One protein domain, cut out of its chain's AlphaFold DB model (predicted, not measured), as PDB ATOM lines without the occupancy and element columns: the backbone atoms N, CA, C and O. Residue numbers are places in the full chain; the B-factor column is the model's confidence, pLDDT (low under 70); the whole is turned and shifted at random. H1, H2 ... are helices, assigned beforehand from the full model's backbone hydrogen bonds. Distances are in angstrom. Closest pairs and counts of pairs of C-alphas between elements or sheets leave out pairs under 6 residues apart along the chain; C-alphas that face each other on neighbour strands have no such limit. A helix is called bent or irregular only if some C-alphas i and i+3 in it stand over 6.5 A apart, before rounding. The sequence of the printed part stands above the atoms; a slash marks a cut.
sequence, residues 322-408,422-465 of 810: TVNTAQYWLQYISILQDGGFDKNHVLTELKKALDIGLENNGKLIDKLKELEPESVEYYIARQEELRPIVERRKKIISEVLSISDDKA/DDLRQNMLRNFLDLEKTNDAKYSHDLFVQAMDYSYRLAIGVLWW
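Overview. This is residues 322 to 408 and 422 to 465 of the 810 residues of an uncharacterized protein of Tritrichomonas foetus (UniProt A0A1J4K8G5). One long kinked helix, H4, runs along the length of the domain; a small bundle, H1, H2 and H3, packs through H2 and H3 on its first part, and a hairpin, H5 and H6, runs beside its later part with few contacts. The printed part has 131 residues with six named helices, H1 to H6 in chain order, and no named strand: all helix. It is elongated, spanning 48 by 29 by 23 A, and only just compact, close to loose, with a radius of gyration of the C-alphas of 16.4 A.

Arrangement. H4, residues 373 to 406, has a kink of 51 degrees near residue 384 and is irregular, with C-alphas 374 and 377 7.3 A apart. With its residues 375 to 380 alone it touches H3, residues 362 to 371; the closest C-alphas, of Lys 369 and Val 376, are 6.3 A apart. H2, residues 343 to 355, touches H4 with residues 354 to 355 alone, at a steep tilt of 54 degrees; the closest C-alphas, of Leu 354 and Tyr 379, are 7.1 A apart. H1, residues 326 to 338, touches H2 at a shallow tilt of 5 degrees, opposite ways, with the C-alphas of Ile 333 and Val 346 closest at 6.4 A. H1, H2 and H3 form an up and down bundle, each running against the one before. H5, residues 422 to 437, and H6, residues 445 to 463, form a hairpin at 3 degrees, with the C-alphas of Leu 429 and Ala 459 closest at 6.3 A. H5 is close to H4 but not clearly touching, with the C-alphas of Ile 396 and Phe 432 closest at 7.9 A. Each O i to N i+4 pair is within hydrogen-bond range in H1, H2, H3, H5 and H6, and 24 of 30 in H4.

Along the chain. H4 is 45.9 A long, H6 26.2 A and H5 22.7 A. C-alpha 326 begins H1 at (135.951, 146.560, 112.370), and C-alpha 463 ends H6 at (112.543, 151.048, 101.655).

Size, cuts and confidence. The C-alphas farthest apart, of Glu 374 and Ala 408, are 51.2 A apart. Residues 409 to 421 are not printed, and C-alphas 408 and 422 are 15.9 A apart across the cut. Of the links printed whole, none is long. Residues 400 to 408, 422 to 425 and 465 have pLDDT under 70.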
ATOM      1  N   THR A 322     127.271 146.625 111.191       75.81
ATOM      2  CA  THR A 322     127.628 146.564 109.765       75.81
ATOM      3  C   THR A 322     128.840 145.660 109.547       75.81
ATOM      4  O   THR A 322     129.743 145.623 110.369       75.81
ATOM      5  N   VAL A 323     128.952 145.009 108.392       77.75
ATOM      6  CA  VAL A 323     130.115 144.153 108.099       77.75
ATOM      7  C   VAL A 323     131.438 144.942 108.084       77.75
ATOM      8  O   VAL A 323     132.470 144.439 108.506       77.75
ATOM      9  N   ASN A 324     131.428 146.213 107.678       78.31
ATOM     10  CA  ASN A 324     132.636 147.019 107.473       78.31
ATOM     11  C   ASN A 324     133.054 147.895 108.677       78.31
ATOM     12  O   ASN A 324     133.855 148.818 108.504       78.31
ATOM     13  N   THR A 325     132.559 147.633 109.895       83.00
ATOM     14  CA  THR A 325     132.850 148.464 111.084       83.00
ATOM     15  C   THR A 325     134.059 148.060 111.917       83.00
ATOM     16  O   THR A 325     134.345 148.749 112.896       83.00
ATOM     17  N   ALA A 326     134.819 147.023 111.554       83.25
ATOM     18  CA  ALA A 326     135.951 146.560 112.370       83.25
ATOM     19  C   ALA A 326     136.954 147.679 112.717       83.25
ATOM     20  O   ALA A 326     137.415 147.780 113.852       83.25
ATOM     21  N   GLN A 327     137.235 148.589 111.777       85.62
ATOM     22  CA  GLN A 327     138.104 149.743 112.034       85.62
ATOM     23  C   GLN A 327     137.503 150.736 113.043       85.62
ATOM     24  O   GLN A 327     138.238 151.305 113.847       85.62
ATOM     25  N   TYR A 328     136.185 150.948 113.021       85.62
ATOM     26  CA  TYR A 328     135.505 151.836 113.968       85.62
ATOM     27  C   TYR A 328     135.445 151.221 115.370       85.62
ATOM     28  O   TYR A 328     135.668 151.938 116.344       85.62
ATOM     29  N   TRP A 329     135.252 149.900 115.472       86.31
ATOM     30  CA  TRP A 329     135.373 149.160 116.732       86.31
ATOM     31  C   TRP A 329     136.770 149.288 117.337       86.31
ATOM     32  O   TRP A 329     136.889 149.596 118.516       86.31
ATOM     33  N   LEU A 330     137.828 149.147 116.534       86.25
ATOM     34  CA  LEU A 330     139.200 149.340 117.012       86.25
ATOM     35  C   LEU A 330     139.423 150.749 117.569       86.25
ATOM     36  O   LEU A 330     139.957 150.891 118.664       86.25
ATOM     37  N   GLN A 331     138.977 151.784 116.850       85.25
ATOM     38  CA  GLN A 331     139.075 153.164 117.335       85.25
ATOM     39  C   GLN A 331     138.302 153.370 118.641       85.25
ATOM     40  O   GLN A 331     138.788 154.055 119.534       85.25
ATOM     41  N   TYR A 332     137.103 152.795 118.746       86.50
ATOM     42  CA  TYR A 332     136.285 152.878 119.951       86.50
ATOM     43  C   TYR A 332     136.973 152.215 121.148       86.50
ATOM     44  O   TYR A 332     137.074 152.827 122.206       86.50
ATOM     45  N   ILE A 333     137.525 151.017 120.958       86.25
ATOM     46  CA  ILE A 333     138.234 150.267 121.999       86.25
ATOM     47  C   ILE A 333     139.486 151.015 122.460       86.25
ATOM     48  O   ILE A 333     139.707 151.127 123.662       86.25
ATOM     49  N   SER A 334     140.275 151.582 121.541       86.06
ATOM     50  CA  SER A 334     141.425 152.421 121.908       86.06
ATOM     51  C   SER A 334     141.003 153.634 122.739       86.06
ATOM     52  O   SER A 334     141.622 153.927 123.751       86.06
ATOM     53  N   ILE A 335     139.895 154.286 122.382       85.19
ATOM     54  CA  ILE A 335     139.379 155.444 123.126       85.19
ATOM     55  C   ILE A 335     138.844 155.050 124.510       85.19
ATOM     56  O   ILE A 335     138.993 155.817 125.456       85.19
ATOM     57  N   LEU A 336     138.258 153.858 124.662       84.25
ATOM     58  CA  LEU A 336     137.879 153.332 125.978       84.25
ATOM     59  C   LEU A 336     139.108 153.063 126.861       84.25
ATOM     60  O   LEU A 336     139.063 153.330 128.060       84.25
ATOM     61  N   GLN A 337     140.204 152.569 126.275       83.50
ATOM     62  CA  GLN A 337     141.472 152.370 126.985       83.50
ATOM     63  C   GLN A 337     142.080 153.703 127.432       83.50
ATOM     64  O   GLN A 337     142.419 153.856 128.604       83.50
ATOM     65  N   ASP A 338     142.148 154.679 126.525       82.50
ATOM     66  CA  ASP A 338     142.673 156.020 126.815       82.50
ATOM     67  C   ASP A 338     141.794 156.775 127.830       82.50
ATOM     68  O   ASP A 338     142.287 157.587 128.610       82.50
ATOM     69  N   GLY A 339     140.488 156.487 127.847       76.75
ATOM     70  CA  GLY A 339     139.515 157.052 128.782       76.75
ATOM     71  C   GLY A 339     139.576 156.489 130.206       76.75
ATOM     72  O   GLY A 339     138.814 156.951 131.053       76.75
ATOM     73  N   GLY A 340     140.446 155.509 130.482       76.31
ATOM     74  CA  GLY A 340     140.644 154.944 131.821       76.31
ATOM     75  C   GLY A 340     139.527 154.014 132.310       76.31
ATOM     76  O   GLY A 340     139.365 153.851 133.516       76.31
ATOM     77  N   PHE A 341     138.743 153.420 131.404       80.31
ATOM     78  CA  PHE A 341     137.691 152.460 131.763       80.31
ATOM     79  C   PHE A 341     138.271 151.113 132.224       80.31
ATOM     80  O   PHE A 341     139.347 150.698 131.786       80.31
ATOM     81  N   ASP A 342     137.525 150.392 133.070       83.31
ATOM     82  CA  ASP A 342     137.931 149.083 133.588       83.31
ATOM     83  C   ASP A 342     138.279 148.097 132.468       83.31
ATOM     84  O   ASP A 342     137.522 147.919 131.507       83.31
ATOM     85  N   LYS A 343     139.389 147.362 132.638       83.88
ATOM     86  CA  LYS A 343     139.850 146.345 131.674       83.88
ATOM     87  C   LYS A 343     138.742 145.347 131.310       83.88
ATOM     88  O   LYS A 343     138.625 144.956 130.152       83.88
ATOM     89  N   ASN A 344     137.894 144.981 132.273       85.62
ATOM     90  CA  ASN A 344     136.765 144.070 132.065       85.62
ATOM     91  C   ASN A 344     135.681 144.666 131.154       85.62
ATOM     92  O   ASN A 344     135.103 143.950 130.338       85.62
ATOM     93  N   HIS A 345     135.420 145.972 131.255       86.00
ATOM     94  CA  HIS A 345     134.463 146.660 130.392       86.00
ATOM     95  C   HIS A 345     134.982 146.733 128.951       86.00
ATOM     96  O   HIS A 345     134.276 146.343 128.022       86.00
ATOM     97  N   VAL A 346     136.254 147.111 128.778       85.25
ATOM     98  CA  VAL A 346     136.925 147.121 127.465       85.25
ATOM     99  C   VAL A 346     136.893 145.731 126.821       85.25
ATOM    100  O   VAL A 346     136.607 145.595 125.632       85.25
ATOM    101  N   LEU A 347     137.148 144.688 127.614       86.19
ATOM    102  CA  LEU A 347     137.120 143.306 127.150       86.19
ATOM    103  C   LEU A 347     135.704 142.855 126.763       86.19
ATOM    104  O   LEU A 347     135.546 142.145 125.776       86.19
ATOM    105  N   THR A 348     134.679 143.286 127.499       88.00
ATOM    106  CA  THR A 348     133.275 142.965 127.197       88.00
ATOM    107  C   THR A 348     132.850 143.557 125.852       88.00
ATOM    108  O   THR A 348     132.280 142.847 125.025       88.00
ATOM    109  N   GLU A 349     133.195 144.819 125.582       85.56
ATOM    110  CA  GLU A 349     132.904 145.462 124.292       85.56
ATOM    111  C   GLU A 349     133.735 144.875 123.137       85.56
ATOM    112  O   GLU A 349     133.227 144.717 122.027       85.56
ATOM    113  N   LEU A 350     134.990 144.476 123.381       85.81
ATOM    114  CA  LEU A 350     135.806 143.776 122.380       85.81
ATOM    115  C   LEU A 350     135.227 142.394 122.035       85.81
ATOM    116  O   LEU A 350     135.135 142.044 120.859       85.81
ATOM    117  N   LYS A 351     134.803 141.625 123.044       87.38
ATOM    118  CA  LYS A 351     134.135 140.325 122.866       87.38
ATOM    119  C   LYS A 351     132.824 140.486 122.096       87.38
ATOM    120  O   LYS A 351     132.609 139.787 121.111       87.38
ATOM    121  N   LYS A 352     132.025 141.502 122.444       86.88
ATOM    122  CA  LYS A 352     130.823 141.891 121.696       86.88
ATOM    123  C   LYS A 352     131.136 142.169 120.223       86.88
ATOM    124  O   LYS A 352     130.431 141.667 119.354       86.88
ATOM    125  N   ALA A 353     132.194 142.925 119.924       84.88
ATOM    126  CA  ALA A 353     132.601 143.222 118.549       84.88
ATOM    127  C   ALA A 353     132.975 141.960 117.752       84.88
ATOM    128  O   ALA A 353     132.647 141.857 116.570       84.88
ATOM    129  N   LEU A 354     133.645 140.998 118.393       83.62
ATOM    130  CA  LEU A 354     133.999 139.717 117.779       83.62
ATOM    131  C   LEU A 354     132.769 138.830 117.559       83.62
ATOM    132  O   LEU A 354     132.666 138.187 116.516       83.62
ATOM    133  N   ASP A 355     131.810 138.839 118.482       84.94
ATOM    134  CA  ASP A 355     130.580 138.059 118.347       84.94
ATOM    135  C   ASP A 355     129.667 138.554 117.221       84.94
ATOM    136  O   ASP A 355     128.897 137.759 116.706       84.94
ATOM    137  N   ILE A 356     129.759 139.816 116.782       82.38
ATOM    138  CA  ILE A 356     128.916 140.384 115.706       82.38
ATOM    139  C   ILE A 356     129.177 139.750 114.327       82.38
ATOM    140  O   ILE A 356     128.279 139.746 113.475       82.38
ATOM    141  N   GLY A 357     130.392 139.245 114.087       77.12
ATOM    142  CA  GLY A 357     130.833 138.777 112.770       77.12
ATOM    143  C   GLY A 357     131.082 139.942 111.809       77.12
ATOM    144  O   GLY A 357     130.233 140.296 110.991       77.12
ATOM    145  N   LEU A 358     132.255 140.562 111.920       81.88
ATOM    146  CA  LEU A 358     132.670 141.701 111.091       81.88
ATOM    147  C   LEU A 358     133.562 141.241 109.912       81.88
ATOM    148  O   LEU A 358     133.924 140.068 109.805       81.88
ATOM    149  N   GLU A 359     133.925 142.148 109.010       77.38
ATOM    150  CA  GLU A 359     134.976 141.948 108.004       77.38
ATOM    151  C   GLU A 359     136.311 142.515 108.509       77.38
ATOM    152  O   GLU A 359     136.360 143.577 109.127       77.38
ATOM    153  N   ASN A 360     137.421 141.840 108.184       76.12
ATOM    154  CA  ASN A 360     138.785 142.204 108.601       76.12
ATOM    155  C   ASN A 360     139.031 142.151 110.126       76.12
ATOM    156  O   ASN A 360     139.709 143.008 110.700       76.12
ATOM    157  N   ASN A 361     138.543 141.092 110.777       80.19
ATOM    158  CA  ASN A 361     138.546 140.937 112.244       80.19
ATOM    159  C   ASN A 361     139.921 140.578 112.809       80.19
ATOM    160  O   ASN A 361     140.101 140.606 114.022       80.19
ATOM    161  N   GLY A 362     140.904 140.286 111.951       79.38
ATOM    162  CA  GLY A 362     142.263 139.929 112.366       79.38
ATOM    163  C   GLY A 362     142.866 140.949 113.331       79.38
ATOM    164  O   GLY A 362     143.387 140.572 114.370       79.38
ATOM    165  N   LYS A 363     142.656 142.247 113.078       82.62
ATOM    166  CA  LYS A 363     143.133 143.318 113.966       82.62
ATOM    167  C   LYS A 363     142.436 143.342 115.334       82.62
ATOM    168  O   LYS A 363     143.052 143.728 116.320       82.62
ATOM    169  N   LEU A 364     141.160 142.951 115.405       83.00
ATOM    170  CA  LEU A 364     140.432 142.820 116.675       83.00
ATOM    171  C   LEU A 364     140.927 141.599 117.456       83.00
ATOM    172  O   LEU A 364     141.091 141.677 118.668       83.00
ATOM    173  N   ILE A 365     141.229 140.500 116.757       84.75
ATOM    174  CA  ILE A 365     141.831 139.300 117.348       84.75
ATOM    175  C   ILE A 365     143.243 139.601 117.860       84.75
ATOM    176  O   ILE A 365     143.595 139.176 118.955       84.75
ATOM    177  N   ASP A 366     144.046 140.367 117.121       86.56
ATOM    178  CA  ASP A 366     145.372 140.786 117.586       86.56
ATOM    179  C   ASP A 366     145.267 141.651 118.847       86.56
ATOM    180  O   ASP A 366     146.008 141.440 119.805       86.56
ATOM    181  N   LYS A 367     144.266 142.538 118.915       84.38
ATOM    182  CA  LYS A 367     143.977 143.299 120.137       84.38
ATOM    183  C   LYS A 367     143.498 142.413 121.293       84.38
ATOM    184  O   LYS A 367     143.819 142.694 122.445       84.38
ATOM    185  N   LEU A 368     142.768 141.334 121.006       87.25
ATOM    186  CA  LEU A 368     142.377 140.342 122.009       87.25
ATOM    187  C   LEU A 368     143.596 139.576 122.539       87.25
ATOM    188  O   LEU A 368     143.707 139.417 123.751       87.25
ATOM    189  N   LYS A 369     144.546 139.191 121.674       87.94
ATOM    190  CA  LYS A 369     145.810 138.549 122.086       87.94
ATOM    191  C   LYS A 369     146.595 139.406 123.079       87.94
ATOM    192  O   LYS A 369     147.201 138.859 123.991       87.94
ATOM    193  N   GLU A 370     146.580 140.731 122.926       85.94
ATOM    194  CA  GLU A 370     147.235 141.645 123.875       85.94
ATOM    195  C   GLU A 370     146.550 141.672 125.253       85.94
ATOM    196  O   GLU A 370     147.212 141.870 126.271       85.94
ATOM    197  N   LEU A 371     145.222 141.513 125.303       84.50
ATOM    198  CA  LEU A 371     144.426 141.740 126.515       84.50
ATOM    199  C   LEU A 371     144.083 140.459 127.287       84.50
ATOM    200  O   LEU A 371     144.107 140.487 128.524       84.50
ATOM    201  N   GLU A 372     143.748 139.382 126.572       86.38
ATOM    202  CA  GLU A 372     143.324 138.076 127.093       86.38
ATOM    203  C   GLU A 372     143.680 136.952 126.087       86.38
ATOM    204  O   GLU A 372     142.854 136.562 125.260       86.38
ATOM    205  N   PRO A 373     144.906 136.401 126.151       84.81
ATOM    206  CA  PRO A 373     145.358 135.345 125.237       84.81
ATOM    207  C   PRO A 373     144.522 134.055 125.287       84.81
ATOM    208  O   PRO A 373     144.413 133.356 124.283       84.81
ATOM    209  N   GLU A 374     143.927 133.741 126.439       85.38
ATOM    210  CA  GLU A 374     143.227 132.473 126.698       85.38
ATOM    211  C   GLU A 374     141.951 132.294 125.859       85.38
ATOM    212  O   GLU A 374     141.592 131.173 125.509       85.38
ATOM    213  N   SER A 375     141.267 133.383 125.496       85.00
ATOM    214  CA  SER A 375     140.001 133.322 124.750       85.00
ATOM    215  C   SER A 375     140.181 133.359 123.227       85.00
ATOM    216  O   SER A 375     139.217 133.186 122.480       85.00
ATOM    217  N   VAL A 376     141.411 133.552 122.740       86.25
ATOM    218  CA  VAL A 376     141.710 133.779 121.317       86.25
ATOM    219  C   VAL A 376     141.307 132.593 120.442       86.25
ATOM    220  O   VAL A 376     140.693 132.790 119.395       86.25
ATOM    221  N   GLU A 377     141.611 131.366 120.867       86.06
ATOM    222  CA  GLU A 377     141.318 130.155 120.091       86.06
ATOM    223  C   GLU A 377     139.807 129.937 119.919       86.06
ATOM    224  O   GLU A 377     139.335 129.665 118.813       86.06
ATOM    225  N   TYR A 378     139.033 130.185 120.982       88.25
ATOM    226  CA  TYR A 378     137.572 130.163 120.938       88.25
ATOM    227  C   TYR A 378     137.023 131.168 119.918       88.25
ATOM    228  O   TYR A 378     136.203 130.809 119.072       88.25
ATOM    229  N   TYR A 379     137.497 132.421 119.947       86.50
ATOM    230  CA  TYR A 379     136.992 133.442 119.029       86.50
ATOM    231  C   TYR A 379     137.417 133.209 117.578       86.50
ATOM    232  O   TYR A 379     136.658 133.577 116.684       86.50
ATOM    233  N   ILE A 380     138.562 132.570 117.317       85.94
ATOM    234  CA  ILE A 380     138.955 132.157 115.958       85.94
ATOM    235  C   ILE A 380     137.962 131.127 115.410       85.94
ATOM    236  O   ILE A 380     137.421 131.334 114.325       85.94
ATOM    237  N   ALA A 381     137.661 130.069 116.173       87.06
ATOM    238  CA  ALA A 381     136.656 129.079 115.779       87.06
ATOM    239  C   ALA A 381     135.275 129.726 115.585       87.06
ATOM    240  O   ALA A 381     134.584 129.465 114.600       87.06
ATOM    241  N   ARG A 382     134.913 130.661 116.468       87.38
ATOM    242  CA  ARG A 382     133.675 131.434 116.367       87.38
ATOM    243  C   ARG A 382     133.596 132.283 115.094       87.38
ATOM    244  O   ARG A 382     132.527 132.376 114.498       87.38
ATOM    245  N   GLN A 383     134.699 132.887 114.642       85.69
ATOM    246  CA  GLN A 383     134.711 133.649 113.385       85.69
ATOM    247  C   GLN A 383     134.475 132.762 112.158       85.69
ATOM    248  O   GLN A 383     133.837 133.206 111.203       85.69
ATOM    249  N   GLU A 384     134.957 131.517 112.178       85.00
ATOM    250  CA  GLU A 384     134.693 130.549 111.108       85.00
ATOM    251  C   GLU A 384     133.200 130.195 111.036       85.00
ATOM    252  O   GLU A 384     132.629 130.189 109.946       85.00
ATOM    253  N   GLU A 385     132.537 130.003 112.184       86.56
ATOM    254  CA  GLU A 385     131.081 129.791 112.241       86.56
ATOM    255  C   GLU A 385     130.287 130.991 111.702       86.56
ATOM    256  O   GLU A 385     129.247 130.816 111.065       86.56
ATOM    257  N   LEU A 386     130.765 132.215 111.946       85.75
ATOM    258  CA  LEU A 386     130.092 133.444 111.524       85.75
ATOM    259  C   LEU A 386     130.330 133.788 110.043       85.75
ATOM    260  O   LEU A 386     129.575 134.585 109.482       85.75
ATOM    261  N   ARG A 387     131.324 133.186 109.372       85.12
ATOM    262  CA  ARG A 387     131.696 133.511 107.979       85.12
ATOM    263  C   ARG A 387     130.516 133.490 106.989       85.12
ATOM    264  O   ARG A 387     130.378 134.477 106.262       85.12
ATOM    265  N   PRO A 388     129.620 132.480 106.966       84.44
ATOM    266  CA  PRO A 388     128.478 132.470 106.045       84.44
ATOM    267  C   PRO A 388     127.532 133.667 106.243       84.44
ATOM    268  O   PRO A 388     126.968 134.201 105.287       84.44
ATOM    269  N   ILE A 389     127.385 134.130 107.488       83.75
ATOM    270  CA  ILE A 389     126.544 135.282 107.847       83.75
ATOM    271  C   ILE A 389     127.202 136.576 107.364       83.75
ATOM    272  O   ILE A 389     126.526 137.442 106.801       83.75
ATOM    273  N   VAL A 390     128.523 136.695 107.532       83.69
ATOM    274  CA  VAL A 390     129.309 137.831 107.026       83.69
ATOM    275  C   VAL A 390     129.197 137.932 105.506       83.69
ATOM    276  O   VAL A 390     128.924 139.014 104.982       83.69
ATOM    277  N   GLU A 391     129.335 136.816 104.790       83.81
ATOM    278  CA  GLU A 391     129.208 136.764 103.329       83.81
ATOM    279  C   GLU A 391     127.802 137.149 102.856       83.81
ATOM    280  O   GLU A 391     127.658 137.974 101.948       83.81
ATOM    281  N   ARG A 392     126.758 136.635 103.520       82.69
ATOM    282  CA  ARG A 392     125.358 137.007 103.262       82.69
ATOM    283  C   ARG A 392     125.134 138.511 103.427       82.69
ATOM    284  O   ARG A 392     124.603 139.160 102.525       82.69
ATOM    285  N   ARG A 393     125.563 139.084 104.556       84.50
ATOM    286  CA  ARG A 393     125.419 140.522 104.840       84.50
ATOM    287  C   ARG A 393     126.235 141.374 103.862       84.50
ATOM    288  O   ARG A 393     125.746 142.405 103.402       84.50
ATOM    289  N   LYS A 394     127.440 140.933 103.483       83.31
ATOM    290  CA  LYS A 394     128.287 141.601 102.481       83.31
ATOM    291  C   LYS A 394     127.619 141.637 101.112       83.31
ATOM    292  O   LYS A 394     127.601 142.695 100.486       83.31
ATOM    293  N   LYS A 395     127.035 140.518 100.673       83.12
ATOM    294  CA  LYS A 395     126.291 140.434  99.412       83.12
ATOM    295  C   LYS A 395     125.157 141.458  99.381       83.12
ATOM    296  O   LYS A 395     125.143 142.297  98.483       83.12
ATOM    297  N   ILE A 396     124.306 141.480 100.409       79.25
ATOM    298  CA  ILE A 396     123.195 142.440 100.513       79.25
ATOM    299  C   ILE A 396     123.697 143.887 100.504       79.25
ATOM    300  O   ILE A 396     123.183 144.704  99.747       79.25
ATOM    301  N   ILE A 397     124.727 144.219 101.289       74.62
ATOM    302  CA  ILE A 397     125.286 145.580 101.315       74.62
ATOM    303  C   ILE A 397     125.847 145.965  99.937       74.62
ATOM    304  O   ILE A 397     125.623 147.085  99.484       74.62
ATOM    305  N   SER A 398     126.541 145.057  99.248       75.00
ATOM    306  CA  SER A 398     127.086 145.317  97.911       75.00
ATOM    307  C   SER A 398     125.994 145.507  96.855       75.00
ATOM    308  O   SER A 398     126.087 146.412  96.027       75.00
ATOM    309  N   GLU A 399     124.918 144.723  96.916       71.62
ATOM    310  CA  GLU A 399     123.766 144.841  96.022       71.62
ATOM    311  C   GLU A 399     123.003 146.146  96.291       71.62
ATOM    312  O   GLU A 399     122.732 146.904  95.365       71.62
ATOM    313  N   VAL A 400     122.758 146.488  97.559       66.50
ATOM    314  CA  VAL A 400     122.135 147.762  97.957       66.50
ATOM    315  C   VAL A 400     122.973 148.972  97.515       66.50
ATOM    316  O   VAL A 400     122.416 149.949  97.013       66.50
ATOM    317  N   LEU A 401     124.302 148.921  97.667       60.75
ATOM    318  CA  LEU A 401     125.203 150.022  97.301       60.75
ATOM    319  C   LEU A 401     125.429 150.145  95.786       60.75
ATOM    320  O   LEU A 401     125.427 151.256  95.271       60.75
ATOM    321  N   SER A 402     125.583 149.041  95.052       58.53
ATOM    322  CA  SER A 402     125.775 149.069  93.586       58.53
ATOM    323  C   SER A 402     124.589 149.691  92.843       58.53
ATOM    324  O   SER A 402     124.763 150.360  91.827       58.53
ATOM    325  N   ILE A 403     123.383 149.556  93.390       49.16
ATOM    326  CA  ILE A 403     122.166 150.163  92.843       49.16
ATOM    327  C   ILE A 403     122.137 151.690  93.064       49.16
ATOM    328  O   ILE A 403     121.540 152.411  92.259       49.16
ATOM    329  N   SER A 404     122.816 152.200  94.102       47.47
ATOM    330  CA  SER A 404     122.999 153.644  94.337       47.47
ATOM    331  C   SER A 404     123.746 154.309  93.177       47.47
ATOM    332  O   SER A 404     123.355 155.388  92.735       47.47
ATOM    333  N   ASP A 405     124.776 153.645  92.648       38.31
ATOM    334  CA  ASP A 405     125.594 154.152  91.539       38.31
ATOM    335  C   ASP A 405     124.902 153.976  90.171       38.31
ATOM    336  O   ASP A 405     125.040 154.809  89.269       38.31
ATOM    337  N   ASP A 406     124.098 152.921  90.008       37.66
ATOM    338  CA  ASP A 406     123.472 152.565  88.728       37.66
ATOM    339  C   ASP A 406     122.205 153.370  88.389       37.66
ATOM    340  O   ASP A 406     121.815 153.455  87.217       37.66
ATOM    341  N   LYS A 407     121.596 154.048  89.373       43.78
ATOM    342  CA  LYS A 407     120.475 154.982  89.147       43.78
ATOM    343  C   LYS A 407     120.828 156.068  88.124       43.78
ATOM    344  O   LYS A 407     119.962 156.500  87.370       43.78
ATOM    345  N   ALA A 408     122.097 156.478  88.045       35.09
ATOM    346  CA  ALA A 408     122.567 157.467  87.078       35.09
ATOM    347  C   ALA A 408     122.756 156.906  85.652       35.09
ATOM    348  O   ALA A 408     122.644 157.662  84.685       35.09
ATOM    349  N   ASP A 422     111.952 147.304  91.768       59.81
ATOM    350  CA  ASP A 422     111.588 147.711  93.131       59.81
ATOM    351  C   ASP A 422     110.943 146.538  93.898       59.81
ATOM    352  O   ASP A 422     111.216 146.372  95.089       59.81
ATOM    353  N   ASP A 423     110.155 145.691  93.230       64.44
ATOM    354  CA  ASP A 423     109.583 144.467  93.811       64.44
ATOM    355  C   ASP A 423     110.662 143.408  94.105       64.44
ATOM    356  O   ASP A 423     110.675 142.805  95.181       64.44
ATOM    357  N   LEU A 424     111.643 143.238  93.210       68.19
ATOM    358  CA  LEU A 424     112.809 142.381  93.469       68.19
ATOM    359  C   LEU A 424     113.601 142.857  94.697       68.19
ATOM    360  O   LEU A 424     113.967 142.043  95.545       68.19
ATOM    361  N   ARG A 425     113.826 144.172  94.841       67.50
ATOM    362  CA  ARG A 425     114.510 144.755  96.014       67.50
ATOM    363  C   ARG A 425     113.757 144.482  97.313       67.50
ATOM    364  O   ARG A 425     114.383 144.152  98.320       67.50
ATOM    365  N   GLN A 426     112.432 144.601  97.290       73.44
ATOM    366  CA  GLN A 426     111.588 144.301  98.447       73.44
ATOM    367  C   GLN A 426     111.709 142.839  98.862       73.44
ATOM    368  O   GLN A 426     111.950 142.557 100.035       73.44
ATOM    369  N   ASN A 427     111.598 141.921  97.903       77.38
ATOM    370  CA  ASN A 427     111.672 140.490  98.177       77.38
ATOM    371  C   ASN A 427     113.052 140.092  98.709       77.38
ATOM    372  O   ASN A 427     113.139 139.340  99.674       77.38
ATOM    373  N   MET A 428     114.133 140.655  98.160       80.69
ATOM    374  CA  MET A 428     115.486 140.420  98.677       80.69
ATOM    375  C   MET A 428     115.653 140.894 100.125       80.69
ATOM    376  O   MET A 428     116.158 140.139 100.954       80.69
ATOM    377  N   LEU A 429     115.219 142.118 100.454       81.06
ATOM    378  CA  LEU A 429     115.349 142.660 101.814       81.06
ATOM    379  C   LEU A 429     114.448 141.940 102.823       81.06
ATOM    380  O   LEU A 429     114.865 141.732 103.959       81.06
ATOM    381  N   ARG A 430     113.247 141.514 102.419       83.12
ATOM    382  CA  ARG A 430     112.369 140.686 103.260       83.12
ATOM    383  C   ARG A 430     112.982 139.316 103.528       83.12
ATOM    384  O   ARG A 430     113.114 138.945 104.688       83.12
ATOM    385  N   ASN A 431     113.469 138.638 102.487       84.94
ATOM    386  CA  ASN A 431     114.175 137.365 102.637       84.94
ATOM    387  C   ASN A 431     115.396 137.508 103.557       84.94
ATOM    388  O   ASN A 431     115.644 136.647 104.393       84.94
ATOM    389  N   PHE A 432     116.141 138.611 103.446       86.19
ATOM    390  CA  PHE A 432     117.241 138.916 104.359       86.19
ATOM    391  C   PHE A 432     116.766 139.063 105.813       86.19
ATOM    392  O   PHE A 432     117.351 138.449 106.700       86.19
ATOM    393  N   LEU A 433     115.700 139.829 106.065       87.56
ATOM    394  CA  LEU A 433     115.146 139.995 107.412       87.56
ATOM    395  C   LEU A 433     114.634 138.672 107.990       87.56
ATOM    396  O   LEU A 433     114.857 138.400 109.166       87.56
ATOM    397  N   ASP A 434     113.983 137.839 107.181       86.38
ATOM    398  CA  ASP A 434     113.482 136.534 107.617       86.38
ATOM    399  C   ASP A 434     114.620 135.564 107.955       86.38
ATOM    400  O   ASP A 434     114.537 134.855 108.955       86.38
ATOM    401  N   LEU A 435     115.720 135.606 107.197       85.50
ATOM    402  CA  LEU A 435     116.948 134.867 107.504       85.50
ATOM    403  C   LEU A 435     117.701 135.408 108.729       85.50
ATOM    404  O   LEU A 435     118.421 134.661 109.379       85.50
ATOM    405  N   GLU A 436     117.600 136.696 109.059       86.12
ATOM    406  CA  GLU A 436     118.187 137.208 110.306       86.12
ATOM    407  C   GLU A 436     117.330 136.814 111.522       86.12
ATOM    408  O   GLU A 436     117.883 136.500 112.574       86.12
ATOM    409  N   LYS A 437     115.996 136.716 111.377       87.75
ATOM    410  CA  LYS A 437     115.077 136.286 112.452       87.75
ATOM    411  C   LYS A 437     115.307 134.850 112.933       87.75
ATOM    412  O   LYS A 437     114.962 134.558 114.076       87.75
ATOM    413  N   THR A 438     115.864 133.962 112.105       87.31
ATOM    414  CA  THR A 438     116.179 132.576 112.512       87.31
ATOM    415  C   THR A 438     117.302 132.510 113.548       87.31
ATOM    416  O   THR A 438     117.436 131.494 114.227       87.31
ATOM    417  N   ASN A 439     118.072 133.594 113.715       85.75
ATOM    418  CA  ASN A 439     119.225 133.673 114.609       85.75
ATOM    419  C   ASN A 439     120.240 132.537 114.368       85.75
ATOM    420  O   ASN A 439     120.745 131.935 115.316       85.75
ATOM    421  N   ASP A 440     120.577 132.265 113.099       81.62
ATOM    422  CA  ASP A 440     121.594 131.262 112.719       81.62
ATOM    423  C   ASP A 440     122.942 131.506 113.421       81.62
ATOM    424  O   ASP A 440     123.693 130.576 113.716       81.62
ATOM    425  N   ALA A 441     123.226 132.775 113.728       79.25
ATOM    426  CA  ALA A 441     124.416 133.215 114.439       79.25
ATOM    427  C   ALA A 441     124.463 132.756 115.900       79.25
ATOM    428  O   ALA A 441     125.526 132.815 116.510       79.25
ATOM    429  N   LYS A 442     123.339 132.322 116.486       85.06
ATOM    430  CA  LYS A 442     123.207 131.987 117.913       85.06
ATOM    431  C   LYS A 442     123.650 133.137 118.824       85.06
ATOM    432  O   LYS A 442     124.392 132.930 119.783       85.06
ATOM    433  N   TYR A 443     123.237 134.364 118.509       85.06
ATOM    434  CA  TYR A 443     123.507 135.510 119.374       85.06
ATOM    435  C   TYR A 443     122.793 135.365 120.722       85.06
ATOM    436  O   TYR A 443     121.715 134.765 120.801       85.06
ATOM    437  N   SER A 444     123.360 135.985 121.762       87.31
ATOM    438  CA  SER A 444     122.620 136.255 122.996       87.31
ATOM    439  C   SER A 444     121.393 137.119 122.693       87.31
ATOM    440  O   SER A 444     121.368 137.852 121.702       87.31
ATOM    441  N   HIS A 445     120.367 137.046 123.542       87.25
ATOM    442  CA  HIS A 445     119.105 137.748 123.306       87.25
ATOM    443  C   HIS A 445     119.301 139.259 123.076       87.25
ATOM    444  O   HIS A 445     118.826 139.797 122.080       87.25
ATOM    445  N   ASP A 446     120.094 139.924 123.919       86.06
ATOM    446  CA  ASP A 446     120.345 141.366 123.798       86.06
ATOM    447  C   ASP A 446     121.106 141.732 122.518       86.06
ATOM    448  O   ASP A 446     120.823 142.754 121.884       86.06
ATOM    449  N   LEU A 447     122.070 140.896 122.122       84.62
ATOM    450  CA  LEU A 447     122.856 141.112 120.911       84.62
ATOM    451  C   LEU A 447     122.016 140.855 119.655       84.62
ATOM    452  O   LEU A 447     122.126 141.602 118.684       84.62
ATOM    453  N   PHE A 448     121.130 139.859 119.698       88.88
ATOM    454  CA  PHE A 448     120.156 139.585 118.648       88.88
ATOM    455  C   PHE A 448     119.213 140.773 118.429       88.88
ATOM    456  O   PHE A 448     119.031 141.205 117.292       88.88
ATOM    457  N   VAL A 449     118.664 141.353 119.504       88.00
ATOM    458  CA  VAL A 449     117.776 142.522 119.400       88.00
ATOM    459  C   VAL A 449     118.499 143.714 118.768       88.00
ATOM    460  O   VAL A 449     117.932 144.377 117.902       88.00
ATOM    461  N   GLN A 450     119.761 143.960 119.134       85.31
ATOM    462  CA  GLN A 450     120.567 145.033 118.535       85.31
ATOM    463  C   GLN A 450     120.918 144.761 117.060       85.31
ATOM    464  O   GLN A 450     120.828 145.661 116.226       85.31
ATOM    465  N   ALA A 451     121.259 143.517 116.710       84.94
ATOM    466  CA  ALA A 451     121.515 143.126 115.325       84.94
ATOM    467  C   ALA A 451     120.259 143.267 114.447       84.94
ATOM    468  O   ALA A 451     120.340 143.732 113.308       84.94
ATOM    469  N   MET A 452     119.088 142.918 114.985       88.19
ATOM    470  CA  MET A 452     117.806 143.100 114.305       88.19
ATOM    471  C   MET A 452     117.419 144.576 114.174       88.19
ATOM    472  O   MET A 452     116.964 144.972 113.102       88.19
ATOM    473  N   ASP A 453     117.633 145.402 115.206       85.50
ATOM    474  CA  ASP A 453     117.445 146.865 115.151       85.50
ATOM    475  C   ASP A 453     118.245 147.466 113.982       85.50
ATOM    476  O   ASP A 453     117.680 148.164 113.133       85.50
ATOM    477  N   TYR A 454     119.517 147.076 113.833       84.69
ATOM    478  CA  TYR A 454     120.331 147.466 112.681       84.69
ATOM    479  C   TYR A 454     119.764 146.956 111.344       84.69
ATOM    480  O   TYR A 454     119.625 147.736 110.400       84.69
ATOM    481  N   SER A 455     119.406 145.673 111.245       86.00
ATOM    482  CA  SER A 455     118.870 145.083 110.008       86.00
ATOM    483  C   SER A 455     117.582 145.772 109.539       86.00
ATOM    484  O   SER A 455     117.423 146.039 108.345       86.00
ATOM    485  N   TYR A 456     116.689 146.147 110.461       86.88
ATOM    486  CA  TYR A 456     115.502 146.940 110.130       86.88
ATOM    487  C   TYR A 456     115.846 148.374 109.722       86.88
ATOM    488  O   TYR A 456     115.253 148.880 108.771       86.88
ATOM    489  N   ARG A 457     116.818 149.032 110.371       80.12
ATOM    490  CA  ARG A 457     117.294 150.366 109.947       80.12
ATOM    491  C   ARG A 457     117.926 150.340 108.558       80.12
ATOM    492  O   ARG A 457     117.696 151.261 107.779       80.12
ATOM    493  N   LEU A 458     118.678 149.290 108.227       79.75
ATOM    494  CA  LEU A 458     119.203 149.056 106.881       79.75
ATOM    495  C   LEU A 458     118.053 148.952 105.875       79.75
ATOM    496  O   LEU A 458     118.038 149.666 104.871       79.75
ATOM    497  N   ALA A 459     117.062 148.111 106.178       80.81
ATOM    498  CA  ALA A 459     115.918 147.901 105.305       80.81
ATOM    499  C   ALA A 459     115.081 149.179 105.129       80.81
ATOM    500  O   ALA A 459     114.711 149.511 104.007       80.81
ATOM    501  N   ILE A 460     114.848 149.945 106.199       77.69
ATOM    502  CA  ILE A 460     114.163 151.243 106.162       77.69
ATOM    503  C   ILE A 460     114.973 152.282 105.394       77.69
ATOM    504  O   ILE A 460     114.397 153.032 104.617       77.69
ATOM    505  N   GLY A 461     116.297 152.327 105.547       70.69
ATOM    506  CA  GLY A 461     117.135 153.257 104.789       70.69
ATOM    507  C   GLY A 461     116.974 153.098 103.275       70.69
ATOM    508  O   GLY A 461     117.086 154.080 102.544       70.69
ATOM    509  N   VAL A 462     116.659 151.882 102.815       71.69
ATOM    510  CA  VAL A 462     116.380 151.581 101.407       71.69
ATOM    511  C   VAL A 462     114.894 151.697 101.071       71.69
ATOM    512  O   VAL A 462     114.580 152.272 100.044       71.69
ATOM    513  N   LEU A 463     113.989 151.178 101.906       72.81
ATOM    514  CA  LEU A 463     112.543 151.048 101.655       72.81
ATOM    515  C   LEU A 463     111.701 152.023 102.494       72.81
ATOM    516  O   LEU A 463     110.568 151.718 102.873       72.81
ATOM    517  N   TRP A 464     112.233 153.209 102.793       70.50
ATOM    518  CA  TRP A 464     111.608 154.184 103.698       70.50
ATOM    519  C   TRP A 464     110.190 154.589 103.269       70.50
ATOM    520  O   TRP A 464     109.393 154.981 104.115       70.50
ATOM    521  N   TRP A 465     109.844 154.478 101.982       66.69
ATOM    522  CA  TRP A 465     108.514 154.813 101.465       66.69
ATOM    523  C   TRP A 465     107.439 153.759 101.765       66.69
ATOM    524  O   TRP A 465     106.262 154.018 101.511       66.69
TER     525      TRP A 465